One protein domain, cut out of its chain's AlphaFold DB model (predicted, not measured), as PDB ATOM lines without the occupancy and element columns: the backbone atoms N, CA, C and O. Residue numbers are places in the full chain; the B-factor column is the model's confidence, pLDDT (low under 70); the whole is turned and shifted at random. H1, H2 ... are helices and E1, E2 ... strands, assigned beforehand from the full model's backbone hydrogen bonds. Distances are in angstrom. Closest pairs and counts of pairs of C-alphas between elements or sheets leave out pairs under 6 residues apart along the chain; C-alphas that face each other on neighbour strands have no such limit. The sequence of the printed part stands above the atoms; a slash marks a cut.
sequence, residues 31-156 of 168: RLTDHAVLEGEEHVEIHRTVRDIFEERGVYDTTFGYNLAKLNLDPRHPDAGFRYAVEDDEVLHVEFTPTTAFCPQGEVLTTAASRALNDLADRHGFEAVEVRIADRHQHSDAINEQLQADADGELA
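AT A GLANCE: This is residues 31 to 156 of the 168 residues of an uncharacterized protein of Haloarculaceae archaeon HSR-Bgl (UniProt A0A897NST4). A small three-stranded sheet has helices H1 and H3 packed over one face, H1 crossing the strands on the side of E1 and H3 running along E3; H5 runs along the E3 edge. H2 packs beside the start of E1, and the short H4 sits by H1 and the start of E3. The printed part has 126 residues, with five named helices and three named strands in the order H1 H2 E1 E2 H3 H4 E3 H5; the sheet, E1 E2 E3, is mixed, and the class is mixed, helices and strands. The whole is compact, with a radius of gyration of the C-alphas of 13.4 A, and rounded, spanning 33 by 32 by 29 A.

IN THESE COORDINATES: H1, residues 40 to 57, begins at C-alpha 40 (259.805, 270.675, 206.543) and is 25.7 A long. H2 is residues 68 to 73. E1, residues 81 to 87, spans 20.2 A, and E2, residues 91 to 97, spans 19.4 A. H3, residues 106 to 118, is 18.3 A long, and H4 is residues 121 to 124. E3, residues 128 to 133, spans 16.9 A from C-alpha 128 (249.862, 287.760, 216.925). H5, residues 140 to 156, is 24.4 A long and ends at C-alpha 156 (245.005, 299.764, 220.442).

HOW THE PARTS SIT: H1 is the hub, touching H2, H3 and H4. H1 and H2 form a helical hairpin at a shallow tilt of 31 degrees, with the closest C-alphas, of Arg 51 and Ala 69, 5.2 A apart. H1 touches H3 with residues 50 to 57 alone, about perpendicular at 83 degrees; the closest C-alphas, of Arg 57 and Ala 116, are 6.1 A apart. H1 and H4 only just touch, with 3 pairs of C-alphas within 8 A, the closest being those of Thr 49 and His 124, 6.8 A apart. E1 and E2 form an antiparallel hairpin, with N 83 and O 95 2.9 A apart, within hydrogen-bond range. E2 and E3 are parallel, with N 94 and O 130 at 2.8 A; with H3 and H4 between them they make a strand-helix-strand unit with a right-handed crossover. Residues 36 to 37 pair with residues 85 to 86 of E1, antiparallel. H1 and H3 lie on the same face of the sheet, making two layers, helices over strands. H1 lies over E1 at a height over the sheet of 9.7 A and runs across the strands; H3 lies over E3 at 7.6 A and runs along them. H2 only grazes the sheet. H5 is on the sheet, and its closest C-alphas with E3 are those of Asn 144 and Arg 132, 5.6 A apart. H3 and H5 only just touch, with 3 pairs of C-alphas within 8 A, the closest being those of Glu 107 and Ile 143, 6.1 A apart. Every O i to N i+4 pair is within hydrogen-bond range in H1, H3 and H5; in H2 it is 0 of 2, with 3 of 3 O i to N i+3 pairs, and H4 is too short for an O i to N i+4 pair.

THE WHOLE: The two farthest C-alphas, of Arg 76 and Ala 156, are 41.1 A apart. The printed part has no cut and no long link. Mean pLDDT of the printed part is 83.5; residues 101 to 103 and 152 to 156 are under 70.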
ATOM      1  N   ARG A  31     265.050 289.225 208.177       76.12
ATOM      2  CA  ARG A  31     264.146 289.357 209.325       76.12
ATOM      3  C   ARG A  31     263.653 288.008 209.824       76.12
ATOM      4  O   ARG A  31     263.702 287.778 211.019       76.12
ATOM      5  N   LEU A  32     263.246 287.105 208.933       83.69
ATOM      6  CA  LEU A  32     262.848 285.753 209.327       83.69
ATOM      7  C   LEU A  32     264.017 284.982 209.943       83.69
ATOM      8  O   LEU A  32     263.816 284.257 210.909       83.69
ATOM      9  N   THR A  33     265.232 285.153 209.412       86.44
ATOM     10  CA  THR A  33     266.427 284.462 209.927       86.44
ATOM     11  C   THR A  33     266.880 284.924 211.312       86.44
ATOM     12  O   THR A  33     267.729 284.263 211.906       86.44
ATOM     13  N   ASP A  34     266.354 286.043 211.820       86.75
ATOM     14  CA  ASP A  34     266.577 286.479 213.206       86.75
ATOM     15  C   ASP A  34     265.743 285.641 214.202       86.75
ATOM     16  O   ASP A  34     266.096 285.540 215.375       86.75
ATOM     17  N   HIS A  35     264.689 284.972 213.711       89.25
ATOM     18  CA  HIS A  35     263.759 284.136 214.476       89.25
ATOM     19  C   HIS A  35     263.856 282.647 214.078       89.25
ATOM     20  O   HIS A  35     264.663 282.245 213.233       89.25
ATOM     21  N   ALA A  36     263.021 281.795 214.685       89.62
ATOM     22  CA  ALA A  36     262.989 280.365 214.383       89.62
ATOM     23  C   ALA A  36     262.234 280.097 213.068       89.62
ATOM     24  O   ALA A  36     261.009 279.982 213.051       89.62
ATOM     25  N   VAL A  37     262.960 280.022 211.948       91.81
ATOM     26  CA  VAL A  37     262.385 279.735 210.622       91.81
ATOM     27  C   VAL A  37     261.807 278.320 210.571       91.81
ATOM     28  O   VAL A  37     262.508 277.349 210.848       91.81
ATOM     29  N   LEU A  38     260.548 278.203 210.143       90.06
ATOM     30  CA  LEU A  38     259.876 276.918 209.973       90.06
ATOM     31  C   LEU A  38     260.269 276.266 208.642       90.06
ATOM     32  O   LEU A  38     260.221 276.877 207.563       90.06
ATOM     33  N   GLU A  39     260.608 274.984 208.706       88.94
ATOM     34  CA  GLU A  39     261.010 274.161 207.566       88.94
ATOM     35  C   GLU A  39     260.365 272.774 207.659       88.94
ATOM     36  O   GLU A  39     259.912 272.350 208.721       88.94
ATOM     37  N   GLY A  40     260.312 272.047 206.541       88.44
ATOM     38  CA  GLY A  40     259.805 270.675 206.543       88.44
ATOM     39  C   GLY A  40     258.332 270.582 206.949       88.44
ATOM     40  O   GLY A  40     257.482 271.282 206.402       88.44
ATOM     41  N   GLU A  41     258.030 269.687 207.890       88.00
ATOM     42  CA  GLU A  41     256.659 269.397 208.328       88.00
ATOM     43  C   GLU A  41     256.004 270.598 209.025       88.00
ATOM     44  O   GLU A  41     254.861 270.920 208.711       88.00
ATOM     45  N   GLU A  42     256.742 271.326 209.869       89.25
ATOM     46  CA  GLU A  42     256.226 272.498 210.592       89.25
ATOM     47  C   GLU A  42     255.791 273.610 209.627       89.25
ATOM     48  O   GLU A  42     254.720 274.203 209.776       89.25
ATOM     49  N   HIS A  43     256.582 273.847 208.572       89.69
ATOM     50  CA  HIS A  43     256.198 274.772 207.503       89.69
ATOM     51  C   HIS A  43     254.911 274.314 206.819       89.69
ATOM     52  O   HIS A  43     253.999 275.119 206.647       89.69
ATOM     53  N   VAL A  44     254.811 273.029 206.467       89.44
ATOM     54  CA  VAL A  44     253.642 272.465 205.775       89.44
ATOM     55  C   VAL A  44     252.372 272.577 206.618       89.44
ATOM     56  O   VAL A  44     251.311 272.893 206.073       89.44
ATOM     57  N   GLU A  45     252.450 272.333 207.925       90.12
ATOM     58  CA  GLU A  45     251.305 272.442 208.831       90.12
ATOM     59  C   GLU A  45     250.774 273.876 208.897       90.12
ATOM     60  O   GLU A  45     249.589 274.103 208.627       90.12
ATOM     61  N   ILE A  46     251.650 274.855 209.138       89.81
ATOM     62  CA  ILE A  46     251.267 276.273 209.130       89.81
ATOM     63  C   ILE A  46     250.769 276.698 207.750       89.81
ATOM     64  O   ILE A  46     249.725 277.343 207.633       89.81
ATOM     65  N   HIS A  47     251.453 276.288 206.682       90.88
ATOM     66  CA  HIS A  47     251.083 276.639 205.315       90.88
ATOM     67  C   HIS A  47     249.681 276.140 204.941       90.88
ATOM     68  O   HIS A  47     248.922 276.844 204.270       90.88
ATOM     69  N   ARG A  48     249.297 274.942 205.400       89.81
ATOM     70  CA  ARG A  48     247.940 274.407 205.212       89.81
ATOM     71  C   ARG A  48     246.896 275.256 205.924       89.81
ATOM     72  O   ARG A  48     245.871 275.556 205.314       89.81
ATOM     73  N   THR A  49     247.165 275.671 207.159       90.62
ATOM     74  CA  THR A  49     246.277 276.566 207.917       90.62
ATOM     75  C   THR A  49     246.129 277.916 207.217       90.62
ATOM     76  O   THR A  49     245.008 278.367 206.988       90.62
ATOM     77  N   VAL A  50     247.237 278.522 206.779       90.19
ATOM     78  CA  VAL A  50     247.239 279.787 206.021       90.19
ATOM     79  C   VAL A  50     246.428 279.663 204.732       90.19
ATOM     80  O   VAL A  50     245.610 280.525 204.417       90.19
ATOM     81  N   ARG A  51     246.609 278.569 203.987       90.19
ATOM     82  CA  ARG A  51     245.849 278.304 202.762       90.19
ATOM     83  C   ARG A  51     244.347 278.234 203.036       90.19
ATOM     84  O   ARG A  51     243.578 278.822 202.277       90.19
ATOM     85  N   ASP A  52     243.941 277.501 204.064       89.94
ATOM     86  CA  ASP A  52     242.535 277.322 204.436       89.94
ATOM     87  C   ASP A  52     241.893 278.660 204.847       89.94
ATOM     88  O   ASP A  52     240.834 279.023 204.332       89.94
ATOM     89  N   ILE A  53     242.614 279.467 205.635       90.25
ATOM     90  CA  ILE A  53     242.248 280.852 205.968       90.25
ATOM     91  C   ILE A  53     242.060 281.696 204.700       90.25
ATOM     92  O   ILE A  53     241.052 282.387 204.550       90.25
ATOM     93  N   PHE A  54     242.992 281.629 203.748       90.00
ATOM     94  CA  PHE A  54     242.890 282.371 202.487       90.00
ATOM     95  C   PHE A  54     241.730 281.900 201.611       90.00
ATOM     96  O   PHE A  54     241.101 282.713 200.931       90.00
ATOM     97  N   GLU A  55     241.429 280.602 201.625       88.81
ATOM     98  CA  GLU A  55     240.317 280.025 200.871       88.81
ATOM     99  C   GLU A  55     238.979 280.530 201.424       88.81
ATOM    100  O   GLU A  55     238.121 280.954 200.648       88.81
ATOM    101  N   GLU A  56     238.851 280.578 202.751       88.94
ATOM    102  CA  GLU A  56     237.680 281.089 203.469       88.94
ATOM    103  C   GLU A  56     237.513 282.610 203.308       88.94
ATOM    104  O   GLU A  56     236.406 283.098 203.071       88.94
ATOM    105  N   ARG A  57     238.617 283.366 203.370       87.31
ATOM    106  CA  ARG A  57     238.623 284.839 203.290       87.31
ATOM    107  C   ARG A  57     238.594 285.402 201.880       87.31
ATOM    108  O   ARG A  57     238.429 286.608 201.711       87.31
ATOM    109  N   GLY A  58     238.744 284.567 200.857       86.88
ATOM    110  CA  GLY A  58     238.761 285.055 199.485       86.88
ATOM    111  C   GLY A  58     240.087 285.702 199.078       86.88
ATOM    112  O   GLY A  58     240.090 286.566 198.201       86.88
ATOM    113  N   VAL A  59     241.213 285.301 199.675       88.06
ATOM    114  CA  VAL A  59     242.540 285.843 199.343       88.06
ATOM    115  C   VAL A  59     243.102 285.080 198.137       88.06
ATOM    116  O   VAL A  59     243.739 284.029 198.250       88.06
ATOM    117  N   TYR A  60     242.827 285.615 196.948       86.25
ATOM    118  CA  TYR A  60     243.226 285.033 195.668       86.25
ATOM    119  C   TYR A  60     244.161 285.967 194.914       86.25
ATOM    120  O   TYR A  60     243.923 287.173 194.828       86.25
ATOM    121  N   ASP A  61     245.182 285.389 194.288       84.00
ATOM    122  CA  ASP A  61     245.961 286.110 193.298       84.00
ATOM    123  C   ASP A  61     245.151 286.181 191.998       84.00
ATOM    124  O   ASP A  61     244.892 285.170 191.339       84.00
ATOM    125  N   THR A  62     244.711 287.382 191.629       81.50
ATOM    126  CA  THR A  62     243.901 287.589 190.418       81.50
ATOM    127  C   THR A  62     244.710 287.452 189.128       81.50
ATOM    128  O   THR A  62     244.124 287.240 188.065       81.50
ATOM    129  N   THR A  63     246.040 287.547 189.205       80.69
ATOM    130  CA  THR A  63     246.952 287.398 188.063       80.69
ATOM    131  C   THR A  63     247.010 285.941 187.620       80.69
ATOM    132  O   THR A  63     246.925 285.655 186.425       80.69
ATOM    133  N   PHE A  64     247.113 285.018 188.577       78.00
ATOM    134  CA  PHE A  64     247.197 283.583 188.320       78.00
ATOM    135  C   PHE A  64     245.863 282.841 188.487       78.00
ATOM    136  O   PHE A  64     245.706 281.728 187.982       78.00
ATOM    137  N   GLY A  65     244.882 283.455 189.150       81.69
ATOM    138  CA  GLY A  65     243.533 282.912 189.315       81.69
ATOM    139  C   GLY A  65     243.441 281.773 190.329       81.69
ATOM    140  O   GLY A  65     242.568 280.913 190.202       81.69
ATOM    141  N   TYR A  66     244.335 281.733 191.320       84.62
ATOM    142  CA  TYR A  66     244.322 280.733 192.386       84.62
ATOM    143  C   TYR A  66     244.557 281.350 193.769       84.62
ATOM    144  O   TYR A  66     244.947 282.510 193.892       84.62
ATOM    145  N   ASN A  67     244.272 280.567 194.814       86.69
ATOM    146  CA  ASN A  67     244.504 280.949 196.208       86.69
ATOM    147  C   ASN A  67     245.960 281.382 196.394       86.69
ATOM    148  O   ASN A  67     246.860 280.663 195.967       86.69
ATOM    149  N   LEU A  68     246.186 282.523 197.040       87.69
ATOM    150  CA  LEU A  68     247.510 283.133 197.138       87.69
ATOM    151  C   LEU A  68     248.569 282.187 197.739       87.69
ATOM    152  O   LEU A  68     249.696 282.152 197.252       87.69
ATOM    153  N   ALA A  69     248.203 281.346 198.712       88.50
ATOM    154  CA  ALA A  69     249.110 280.370 199.325       88.50
ATOM    155  C   ALA A  69     249.569 279.287 198.336       88.50
ATOM    156  O   ALA A  69     250.664 278.752 198.461       88.50
ATOM    157  N   LYS A  70     248.781 279.005 197.290       87.62
ATOM    158  CA  LYS A  70     249.144 278.033 196.250       87.62
ATOM    159  C   LYS A  70     250.400 278.438 195.470       87.62
ATOM    160  O   LYS A  70     250.985 277.590 194.804       87.62
ATOM    161  N   LEU A  71     250.826 279.698 195.565       86.69
ATOM    162  CA  LEU A  71     252.056 280.169 194.939       86.69
ATOM    163  C   LEU A  71     253.297 279.382 195.400       86.69
ATOM    164  O   LEU A  71     254.152 279.114 194.569       86.69
ATOM    165  N   ASN A  72     253.350 278.928 196.659       84.88
ATOM    166  CA  ASN A  72     254.444 278.091 197.183       84.88
ATOM    167  C   ASN A  72     254.598 276.733 196.499       84.88
ATOM    168  O   ASN A  72     255.614 276.075 196.682       84.88
ATOM    169  N   LEU A  73     253.564 276.276 195.797       84.12
ATOM    170  CA  LEU A  73     253.560 274.990 195.111       84.12
ATOM    171  C   LEU A  73     253.752 275.164 193.608       84.12
ATOM    172  O   LEU A  73     253.597 274.196 192.872       84.12
ATOM    173  N   ASP A  74     253.966 276.390 193.119       85.75
ATOM    174  CA  ASP A  74     254.158 276.640 191.695       85.75
ATOM    175  C   ASP A  74     255.654 276.590 191.346       85.75
ATOM    176  O   ASP A  74     256.364 277.583 191.534       85.75
ATOM    177  N   PRO A  75     256.159 275.493 190.746       81.31
ATOM    178  CA  PRO A  75     257.576 275.371 190.390       81.31
ATOM    179  C   PRO A  75     258.016 276.367 189.306       81.31
ATOM    180  O   PRO A  75     259.199 276.469 188.982       81.31
ATOM    181  N   ARG A  76     257.080 277.110 188.699       83.50
ATOM    182  CA  ARG A  76     257.385 278.209 187.768       83.50
ATOM    183  C   ARG A  76     257.897 279.454 188.490       83.50
ATOM    184  O   ARG A  76     258.552 280.285 187.858       83.50
ATOM    185  N   HIS A  77     257.607 279.574 189.783       83.88
ATOM    186  CA  HIS A  77     258.001 280.687 190.632       83.88
ATOM    187  C   HIS A  77     258.666 280.183 191.924       83.88
ATOM    188  O   HIS A  77     258.186 280.497 193.008       83.88
ATOM    189  N   PRO A  78     259.806 279.469 191.824       82.12
ATOM    190  CA  PRO A  78     260.490 278.890 192.990       82.12
ATOM    191  C   PRO A  78     260.971 279.948 193.994       82.12
ATOM    192  O   PRO A  78     261.202 279.678 195.164       82.12
ATOM    193  N   ASP A  79     261.118 281.174 193.507       82.56
ATOM    194  CA  ASP A  79     261.548 282.361 194.227       82.56
ATOM    195  C   ASP A  79     260.393 283.153 194.872       82.56
ATOM    196  O   ASP A  79     260.627 284.262 195.353       82.56
ATOM    197  N   ALA A  80     259.149 282.666 194.815       86.06
ATOM    198  CA  ALA A  80     257.963 283.406 195.242       86.06
ATOM    199  C   ALA A  80     257.028 282.560 196.111       86.06
ATOM    200  O   ALA A  80     256.926 281.351 195.951       86.06
ATOM    201  N   GLY A  81     256.307 283.213 197.021       88.69
ATOM    202  CA  GLY A  81     255.434 282.550 197.985       88.69
ATOM    203  C   GLY A  81     255.686 283.026 199.407       88.69
ATOM    204  O   GLY A  81     256.149 284.140 199.629       88.69
ATOM    205  N   PHE A  82     255.354 282.173 200.366       90.50
ATOM    206  CA  PHE A  82     255.353 282.457 201.792       90.50
ATOM    207  C   PHE A  82     256.430 281.681 202.539       90.50
ATOM    208  O   PHE A  82     256.605 280.469 202.348       90.50
ATOM    209  N   ARG A  83     257.095 282.369 203.460       92.38
ATOM    210  CA  ARG A  83     257.952 281.775 204.486       92.38
ATOM    211  C   ARG A  83     257.451 282.173 205.862       92.38
ATOM    212  O   ARG A  83     256.823 283.217 206.024       92.38
ATOM    213  N   TYR A  84     257.712 281.298 206.821       92.44
ATOM    214  CA  TYR A  84     257.203 281.405 208.178       92.44
ATOM    215  C   TYR A  84     258.363 281.299 209.154       92.44
ATOM    216  O   TYR A  84     259.250 280.464 208.961       92.44
ATOM    217  N   ALA A  85     258.342 282.122 210.189       92.00
ATOM    218  CA  ALA A  85     259.184 281.968 211.360       92.00
ATOM    219  C   ALA A  85     258.354 282.245 212.607       92.00
ATOM    220  O   ALA A  85     257.327 282.917 212.536       92.00
ATOM    221  N   VAL A  86     258.799 281.714 213.733       90.69
ATOM    222  CA  VAL A  86     258.126 281.875 215.017       90.69
ATOM    223  C   VAL A  86     259.054 282.613 215.975       90.69
ATOM    224  O   VAL A  86     260.245 282.300 216.062       90.69
ATOM    225  N   GLU A  87     258.504 283.606 216.665       91.62
ATOM    226  CA  GLU A  87     259.134 284.312 217.781       91.62
ATOM    227  C   GLU A  87     258.453 283.875 219.084       91.62
ATOM    228  O   GLU A  87     257.231 283.949 219.206       91.62
ATOM    229  N   ASP A  88     259.260 283.345 220.012       85.94
ATOM    230  CA  ASP A  88     258.877 282.924 221.371       85.94
ATOM    231  C   ASP A  88     257.628 282.010 221.484       85.94
ATOM    232  O   ASP A  88     257.036 281.904 222.551       85.94
ATOM    233  N   ASP A  89     257.249 281.309 220.404       80.75
ATOM    234  CA  ASP A  89     256.003 280.521 220.269       80.75
ATOM    235  C   ASP A  89     254.700 281.350 220.368       80.75
ATOM    236  O   ASP A  89     253.600 280.798 220.315       80.75
ATOM    237  N   GLU A  90     254.806 282.677 220.435       85.56
ATOM    238  CA  GLU A  90     253.688 283.608 220.628       85.56
ATOM    239  C   GLU A  90     253.350 284.358 219.330       85.56
ATOM    240  O   GLU A  90     252.174 284.597 219.035       85.56
ATOM    241  N   VAL A  91     254.358 284.673 218.507       89.06
ATOM    242  CA  VAL A  91     254.199 285.496 217.299       89.06
ATOM    243  C   VAL A  91     254.619 284.732 216.046       89.06
ATOM    244  O   VAL A  91     255.743 284.240 215.924       89.06
ATOM    245  N   LEU A  92     253.714 284.667 215.066       91.12
ATOM    246  CA  LEU A  92     253.998 284.097 213.750       91.12
ATOM    247  C   LEU A  92     254.439 285.195 212.783       91.12
ATOM    248  O   LEU A  92     253.636 286.020 212.346       91.12
ATOM    249  N   HIS A  93     255.702 285.157 212.375       91.06
ATOM    250  CA  HIS A  93     256.218 285.991 211.300       91.06
ATOM    251  C   HIS A  93     255.952 285.336 209.951       91.06
ATOM    252  O   HIS A  93     256.353 284.199 209.694       91.06
ATOM    253  N   VAL A  94     255.304 286.078 209.060       91.75
ATOM    254  CA  VAL A  94     254.970 285.640 207.707       91.75
ATOM    255  C   VAL A  94     255.614 286.587 206.711       91.75
ATOM    256  O   VAL A  94     255.269 287.763 206.642       91.75
ATOM    257  N   GLU A  95     256.513 286.073 205.883       91.62
ATOM    258  CA  GLU A  95     257.100 286.844 204.793       91.62
ATOM    259  C   GLU A  95     256.528 286.384 203.459       91.62
ATOM    260  O   GLU A  95     256.588 285.205 203.108       91.62
ATOM    261  N   PHE A  96     255.990 287.332 202.701       89.81
ATOM    262  CA  PHE A  96     255.497 287.131 201.353       89.81
ATOM    263  C   PHE A  96     256.500 287.663 200.327       89.81
ATOM    264  O   PHE A  96     256.786 288.859 200.264       89.81
ATOM    265  N   THR A  97     256.989 286.779 199.465       87.62
ATOM    266  CA  THR A  97     257.805 287.142 198.308       87.62
ATOM    267  C   THR A  97     256.948 287.127 197.041       87.62
ATOM    268  O   THR A  97     256.507 286.056 196.614       87.62
ATOM    269  N   PRO A  98     256.702 288.283 196.398       83.19
ATOM    270  CA  PRO A  98     255.949 288.336 195.150       83.19
ATOM    271  C   PRO A  98     256.754 287.748 193.982       83.19
ATOM    272  O   PRO A  98     257.982 287.812 193.950       83.19
ATOM    273  N   THR A  99     256.056 287.260 192.950       80.69
ATOM    274  CA  THR A  99     256.680 286.701 191.729       80.69
ATOM    275  C   THR A  99     257.528 287.706 190.954       80.69
ATOM    276  O   THR A  99     258.410 287.320 190.187       80.69
ATOM    277  N   THR A 100     257.266 289.003 191.132       75.25
ATOM    278  CA  THR A 100     258.030 290.090 190.515       75.25
ATOM    279  C   THR A 100     258.198 291.266 191.474       75.25
ATOM    280  O   THR A 100     257.316 291.566 192.278       75.25
ATOM    281  N   ALA A 101     259.308 291.990 191.323       67.75
ATOM    282  CA  ALA A 101     259.646 293.176 192.117       67.75
ATOM    283  C   ALA A 101     258.685 294.371 191.934       67.75
ATOM    284  O   ALA A 101     258.735 295.321 192.713       67.75
ATOM    285  N   PHE A 102     257.837 294.328 190.899       63.62
ATOM    286  CA  PHE A 102     256.921 295.400 190.495       63.62
ATOM    287  C   PHE A 102     255.453 294.991 190.593       63.62
ATOM    288  O   PHE A 102     254.622 295.585 189.908       63.62
ATOM    289  N   CYS A 103     255.122 293.944 191.355       68.88
ATOM    290  CA  CYS A 103     253.752 293.457 191.415       68.88
ATOM    291  C   CYS A 103     252.823 294.585 191.909       68.88
ATOM    292  O   CYS A 103     252.868 294.928 193.089       68.88
ATOM    293  N   PRO A 104     251.955 295.164 191.053       70.44
ATOM    294  CA  PRO A 104     251.131 296.312 191.437       70.44
ATOM    295  C   PRO A 104     250.078 295.938 192.488       70.44
ATOM    296  O   PRO A 104     249.475 296.810 193.101       70.44
ATOM    297  N   GLN A 105     249.856 294.635 192.679       76.38
ATOM    298  CA  GLN A 105     248.966 294.074 193.687       76.38
ATOM    299  C   GLN A 105     249.725 293.585 194.930       76.38
ATOM    300  O   GLN A 105     249.085 293.066 195.833       76.38
ATOM    301  N   GLY A 106     251.056 293.732 195.003       77.00
ATOM    302  CA  GLY A 106     251.868 293.220 196.113       77.00
ATOM    303  C   GLY A 106     251.419 293.759 197.471       77.00
ATOM    304  O   GLY A 106     251.194 292.977 198.388       77.00
ATOM    305  N   GLU A 107     251.190 295.071 197.567       81.19
ATOM    306  CA  GLU A 107     250.618 295.716 198.758       81.19
ATOM    307  C   GLU A 107     249.237 295.140 199.092       81.19
ATOM    308  O   GLU A 107     249.040 294.587 200.166       81.19
ATOM    309  N   VAL A 108     248.302 295.172 198.137       85.50
ATOM    310  CA  VAL A 108     246.918 294.708 198.336       85.50
ATOM    311  C   VAL A 108     246.861 293.248 198.789       85.50
ATOM    312  O   VAL A 108     246.102 292.923 199.699       85.50
ATOM    313  N   LEU A 109     247.659 292.371 198.176       85.75
ATOM    314  CA  LEU A 109     247.727 290.951 198.521       85.75
ATOM    315  C   LEU A 109     248.333 290.739 199.910       85.75
ATOM    316  O   LEU A 109     247.801 289.940 200.676       85.75
ATOM    317  N   THR A 110     249.397 291.470 200.251       86.56
ATOM    318  CA  THR A 110     250.049 291.359 201.565       86.56
ATOM    319  C   THR A 110     249.138 291.886 202.674       86.56
ATOM    320  O   THR A 110     248.974 291.227 203.698       86.56
ATOM    321  N   THR A 111     248.453 293.010 202.456       86.75
ATOM    322  CA  THR A 111     247.468 293.553 203.402       86.75
ATOM    323  C   THR A 111     246.254 292.638 203.544       86.75
ATOM    324  O   THR A 111     245.784 292.405 204.657       86.75
ATOM    325  N   ALA A 112     245.751 292.069 202.443       87.81
ATOM    326  CA  ALA A 112     244.664 291.092 202.492       87.81
ATOM    327  C   ALA A 112     245.073 289.823 203.255       87.81
ATOM    328  O   ALA A 112     244.285 289.321 204.054       87.81
ATOM    329  N   ALA A 113     246.301 289.340 203.051       87.94
ATOM    330  CA  ALA A 113     246.866 288.224 203.797       87.94
ATOM    331  C   ALA A 113     246.985 288.545 205.295       87.94
ATOM    332  O   ALA A 113     246.520 287.755 206.113       87.94
ATOM    333  N   SER A 114     247.527 289.715 205.648       88.56
ATOM    334  CA  SER A 114     247.649 290.178 207.037       88.56
ATOM    335  C   SER A 114     246.310 290.189 207.763       88.56
ATOM    336  O   SER A 114     246.166 289.575 208.820       88.56
ATOM    337  N   ARG A 115     245.294 290.802 207.149       87.19
ATOM    338  CA  ARG A 115     243.942 290.848 207.716       87.19
ATOM    339  C   ARG A 115     243.319 289.464 207.832       87.19
ATOM    340  O   ARG A 115     242.712 289.157 208.845       87.19
ATOM    341  N   ALA A 116     243.465 288.626 206.808       89.25
ATOM    342  CA  ALA A 116     242.905 287.279 206.826       89.25
ATOM    343  C   ALA A 116     243.485 286.420 207.958       89.25
ATOM    344  O   ALA A 116     242.733 285.667 208.571       89.25
ATOM    345  N   LEU A 117     244.790 286.540 208.223       86.69
ATOM    346  CA  LEU A 117     245.463 285.785 209.278       86.69
ATOM    347  C   LEU A 117     245.096 286.301 210.669       86.69
ATOM    348  O   LEU A 117     244.657 285.507 211.491       86.69
ATOM    349  N   ASN A 118     245.172 287.613 210.905       85.31
ATOM    350  CA  ASN A 118     244.862 288.187 212.218       85.31
ATOM    351  C   ASN A 118     243.381 288.035 212.617       85.31
ATOM    352  O   ASN A 118     243.075 287.849 213.789       85.31
ATOM    353  N   ASP A 119     242.449 288.032 211.660       83.62
ATOM    354  CA  ASP A 119     241.017 287.831 211.944       83.62
ATOM    355  C   ASP A 119     240.675 286.360 212.284       83.62
ATOM    356  O   ASP A 119     239.586 286.051 212.756       83.62
ATOM    357  N   LEU A 120     241.598 285.419 212.054       77.75
ATOM    358  CA  LEU A 120     241.428 283.996 212.379       77.75
ATOM    359  C   LEU A 120     242.504 283.498 213.358       77.75
ATOM    360  O   LEU A 120     242.944 282.345 213.261       77.75
ATOM    361  N   ALA A 121     242.857 284.356 214.325       73.19
ATOM    362  CA  ALA A 121     243.839 284.105 215.382       73.19
ATOM    363  C   ALA A 121     243.664 282.746 216.083       73.19
ATOM    364  O   ALA A 121     244.611 281.968 216.240       73.19
ATOM    365  N   ASP A 122     242.415 282.394 216.402       73.81
ATOM    366  CA  ASP A 122     242.058 281.150 217.093       73.81
ATOM    367  C   ASP A 122     242.436 279.871 216.323       73.81
ATOM    368  O   ASP A 122     242.502 278.787 216.903       73.81
ATOM    369  N   ARG A 123     242.650 279.960 215.002       78.38
ATOM    370  CA  ARG A 123     242.870 278.796 214.127       78.38
ATOM    371  C   ARG A 123     244.337 278.396 214.032       78.38
ATOM    372  O   ARG A 123     244.623 277.224 213.796       78.38
ATOM    373  N   HIS A 124     245.247 279.354 214.192       77.81
ATOM    374  CA  HIS A 124     246.688 279.111 214.165       77.81
ATOM    375  C   HIS A 124     247.321 279.110 215.562       77.81
ATOM    376  O   HIS A 124     248.435 278.623 215.698       77.81
ATOM    377  N   GLY A 125     246.612 279.583 216.594       78.50
ATOM    378  CA  GLY A 125     247.035 279.446 217.994       78.50
ATOM    379  C   GLY A 125     248.177 280.373 218.418       78.50
ATOM    380  O   GLY A 125     248.741 280.160 219.484       78.50
ATOM    381  N   PHE A 126     248.487 281.383 217.602       84.69
ATOM    382  CA  PHE A 126     249.475 282.422 217.909       84.69
ATOM    383  C   PHE A 126     248.752 283.660 218.429       84.69
ATOM    384  O   PHE A 126     247.650 283.963 217.966       84.69
ATOM    385  N   GLU A 127     249.380 284.376 219.354       83.25
ATOM    386  CA  GLU A 127     248.836 285.605 219.933       83.25
ATOM    387  C   GLU A 127     248.828 286.756 218.923       83.25
ATOM    388  O   GLU A 127     247.916 287.582 218.941       83.25
ATOM    389  N   ALA A 128     249.802 286.786 218.008       84.75
ATOM    390  CA  ALA A 128     249.862 287.760 216.925       84.75
ATOM    391  C   ALA A 128     250.444 287.162 215.637       84.75
ATOM    392  O   ALA A 128     251.259 286.234 215.666       84.75
ATOM    393  N   VAL A 129     250.049 287.721 214.487       88.25
ATOM    394  CA  VAL A 129     250.641 287.382 213.186       88.25
ATOM    395  C   VAL A 129     251.190 288.630 212.524       88.25
ATOM    396  O   VAL A 129     250.446 289.536 212.139       88.25
ATOM    397  N   GLU A 130     252.501 288.645 212.318       88.94
ATOM    398  CA  GLU A 130     253.189 289.752 211.677       88.94
ATOM    399  C   GLU A 130     253.493 289.407 210.217       88.94
ATOM    400  O   GLU A 130     254.376 288.605 209.912       88.94
ATOM    401  N   VAL A 131     252.743 290.008 209.290       89.75
ATOM    402  CA  VAL A 131     252.907 289.770 207.850       89.75
ATOM    403  C   VAL A 131     253.728 290.880 207.213       89.75
ATOM    404  O   VAL A 131     253.480 292.061 207.450       89.75
ATOM    405  N   ARG A 132     254.681 290.507 206.358       88.88
ATOM    406  CA  ARG A 132     255.568 291.427 205.640       88.88
ATOM    407  C   ARG A 132     255.750 291.022 204.188       88.88
ATOM    408  O   ARG A 132     255.609 289.854 203.835       88.88
ATOM    409  N   ILE A 133     256.112 291.988 203.351       87.69
ATOM    410  CA  ILE A 133     256.569 291.753 201.982       87.69
ATOM    411  C   ILE A 133     258.102 291.752 201.938       87.69
ATOM    412  O   ILE A 133     258.749 292.605 202.552       87.69
ATOM    413  N   ALA A 134     258.689 290.805 201.207       84.44
ATOM    414  CA  ALA A 134     260.139 290.674 201.087       84.44
ATOM    415  C   ALA A 134     260.787 291.901 200.413       84.44
ATOM    416  O   ALA A 134     260.221 292.488 199.483       84.44
ATOM    417  N   ASP A 135     262.033 292.212 200.798       76.25
ATOM    418  CA  ASP A 135     262.843 293.346 200.298       76.25
ATOM    419  C   ASP A 135     263.061 293.359 198.777       76.25
ATOM    420  O   ASP A 135     263.481 294.350 198.179       76.25
ATOM    421  N   ARG A 136     262.760 292.241 198.113       71.62
ATOM    422  CA  ARG A 136     262.775 292.125 196.652       71.62
ATOM    423  C   ARG A 136     261.772 293.071 195.979       71.62
ATOM    424  O   ARG A 136     261.921 293.350 194.789       71.62
ATOM    425  N   HIS A 137     260.749 293.534 196.698       74.19
ATOM    426  CA  HIS A 137     259.769 294.495 196.201       74.19
ATOM    427  C   HIS A 137     260.259 295.938 196.386       74.19
ATOM    428  O   HIS A 137     260.644 296.324 197.479       74.19
ATOM    429  N   GLN A 138     260.189 296.782 195.349       73.56
ATOM    430  CA  GLN A 138     260.757 298.145 195.410       73.56
ATOM    431  C   GLN A 138     260.121 299.042 196.490       73.56
ATOM    432  O   GLN A 138     260.751 299.981 196.972       73.56
ATOM    433  N   HIS A 139     258.865 298.773 196.843       77.31
ATOM    434  CA  HIS A 139     258.134 299.488 197.890       77.31
ATOM    435  C   HIS A 139     258.039 298.687 199.197       77.31
ATOM    436  O   HIS A 139     257.132 298.943 199.982       77.31
ATOM    437  N   SER A 140     258.914 297.696 199.411       79.69
ATOM    438  CA  SER A 140     258.865 296.825 200.591       79.69
ATOM    439  C   SER A 140     258.871 297.613 201.894       79.69
ATOM    440  O   SER A 140     257.996 297.384 202.719       79.69
ATOM    441  N   ASP A 141     259.778 298.582 202.046       79.25
ATOM    442  CA  ASP A 141     259.873 299.419 203.246       79.25
ATOM    443  C   ASP A 141     258.540 300.119 203.549       79.25
ATOM    444  O   ASP A 141     257.966 299.919 204.614       79.25
ATOM    445  N   ALA A 142     257.989 300.848 202.574       82.25
ATOM    446  CA  ALA A 142     256.752 301.609 202.755       82.25
ATOM    447  C   ALA A 142     255.532 300.717 203.050       82.25
ATOM    448  O   ALA A 142     254.681 301.083 203.860       82.25
ATOM    449  N   ILE A 143     255.445 299.550 202.401       83.44
ATOM    450  CA  ILE A 143     254.370 298.576 202.635       83.44
ATOM    451  C   ILE A 143     254.505 297.982 204.042       83.44
ATOM    452  O   ILE A 143     253.520 297.908 204.769       83.44
ATOM    453  N   ASN A 144     255.716 297.594 204.444       84.00
ATOM    454  CA  ASN A 144     255.977 297.006 205.757       84.00
ATOM    455  C   ASN A 144     255.746 298.012 206.893       84.00
ATOM    456  O   ASN A 144     255.158 297.647 207.908       84.00
ATOM    457  N   GLU A 145     256.137 299.277 206.717       83.69
ATOM    458  CA  GLU A 145     255.836 300.355 207.668       83.69
ATOM    459  C   GLU A 145     254.323 300.556 207.835       83.69
ATOM    460  O   GLU A 145     253.839 300.730 208.953       83.69
ATOM    461  N   GLN A 146     253.561 300.499 206.736       82.75
ATOM    462  CA  GLN A 146     252.103 300.609 206.788       82.75
ATOM    463  C   GLN A 146     251.463 299.401 207.478       82.75
ATOM    464  O   GLN A 146     250.638 299.587 208.364       82.75
ATOM    465  N   LEU A 147     251.878 298.178 207.135       82.88
ATOM    466  CA  LEU A 147     251.383 296.952 207.773       82.88
ATOM    467  C   LEU A 147     251.627 296.957 209.284       82.88
ATOM    468  O   LEU A 147     250.749 296.557 210.043       82.88
ATOM    469  N   GLN A 148     252.792 297.442 209.719       81.62
ATOM    470  CA  GLN A 148     253.109 297.572 211.136       81.62
ATOM    471  C   GLN A 148     252.226 298.622 211.827       81.62
ATOM    472  O   GLN A 148     251.777 298.398 212.947       81.62
ATOM    473  N   ALA A 149     251.944 299.746 211.164       78.38
ATOM    474  CA  ALA A 149     251.051 300.770 211.698       78.38
ATOM    475  C   ALA A 149     249.586 300.299 211.784       78.38
ATOM    476  O   ALA A 149     248.912 300.599 212.768       78.38
ATOM    477  N   ASP A 150     249.095 299.561 210.781       75.44
ATOM    478  CA  ASP A 150     247.763 298.940 210.804       75.44
ATOM    479  C   ASP A 150     247.660 297.904 211.940       75.44
ATOM    480  O   ASP A 150     246.671 297.901 212.670       75.44
ATOM    481  N   ALA A 151     248.691 297.072 212.134       71.12
ATOM    482  CA  ALA A 151     248.727 296.093 213.221       71.12
ATOM    483  C   ALA A 151     248.706 296.765 214.608       71.12
ATOM    484  O   ALA A 151     247.888 296.402 215.447       71.12
ATOM    485  N   ASP A 152     249.540 297.785 214.843       68.19
ATOM    486  CA  ASP A 152     249.584 298.523 216.120       68.19
ATOM    487  C   ASP A 152     248.260 299.257 216.421       68.19
ATOM    488  O   ASP A 152     247.798 299.295 217.563       68.19
ATOM    489  N   GLY A 153     247.598 299.779 215.381       60.81
ATOM    490  CA  GLY A 153     246.291 300.429 215.497       60.81
ATOM    491  C   GLY A 153     245.157 299.481 215.911       60.81
ATOM    492  O   GLY A 153     244.326 299.858 216.734       60.81
ATOM    493  N   GLU A 154     245.134 298.249 215.393       57.09
ATOM    494  CA  GLU A 154     244.127 297.226 215.735       57.09
ATOM    495  C   GLU A 154     244.284 296.731 217.193       57.09
ATOM    496  O   GLU A 154     243.307 296.519 217.921       57.09
ATOM    497  N   LEU A 155     245.528 296.620 217.674       54.75
ATOM    498  CA  LEU A 155     245.839 296.268 219.067       54.75
ATOM    499  C   LEU A 155     245.402 297.367 220.058       54.75
ATOM    500  O   LEU A 155     244.970 297.080 221.180       54.75
ATOM    501  N   ALA A 156     245.472 298.634 219.642       55.19
ATOM    502  CA  ALA A 156     245.005 299.764 220.442       55.19
ATOM    503  C   ALA A 156     243.468 299.848 220.520       55.19
ATOM    504  O   ALA A 156     242.937 300.214 221.572       55.19
TER     505      ALA A 156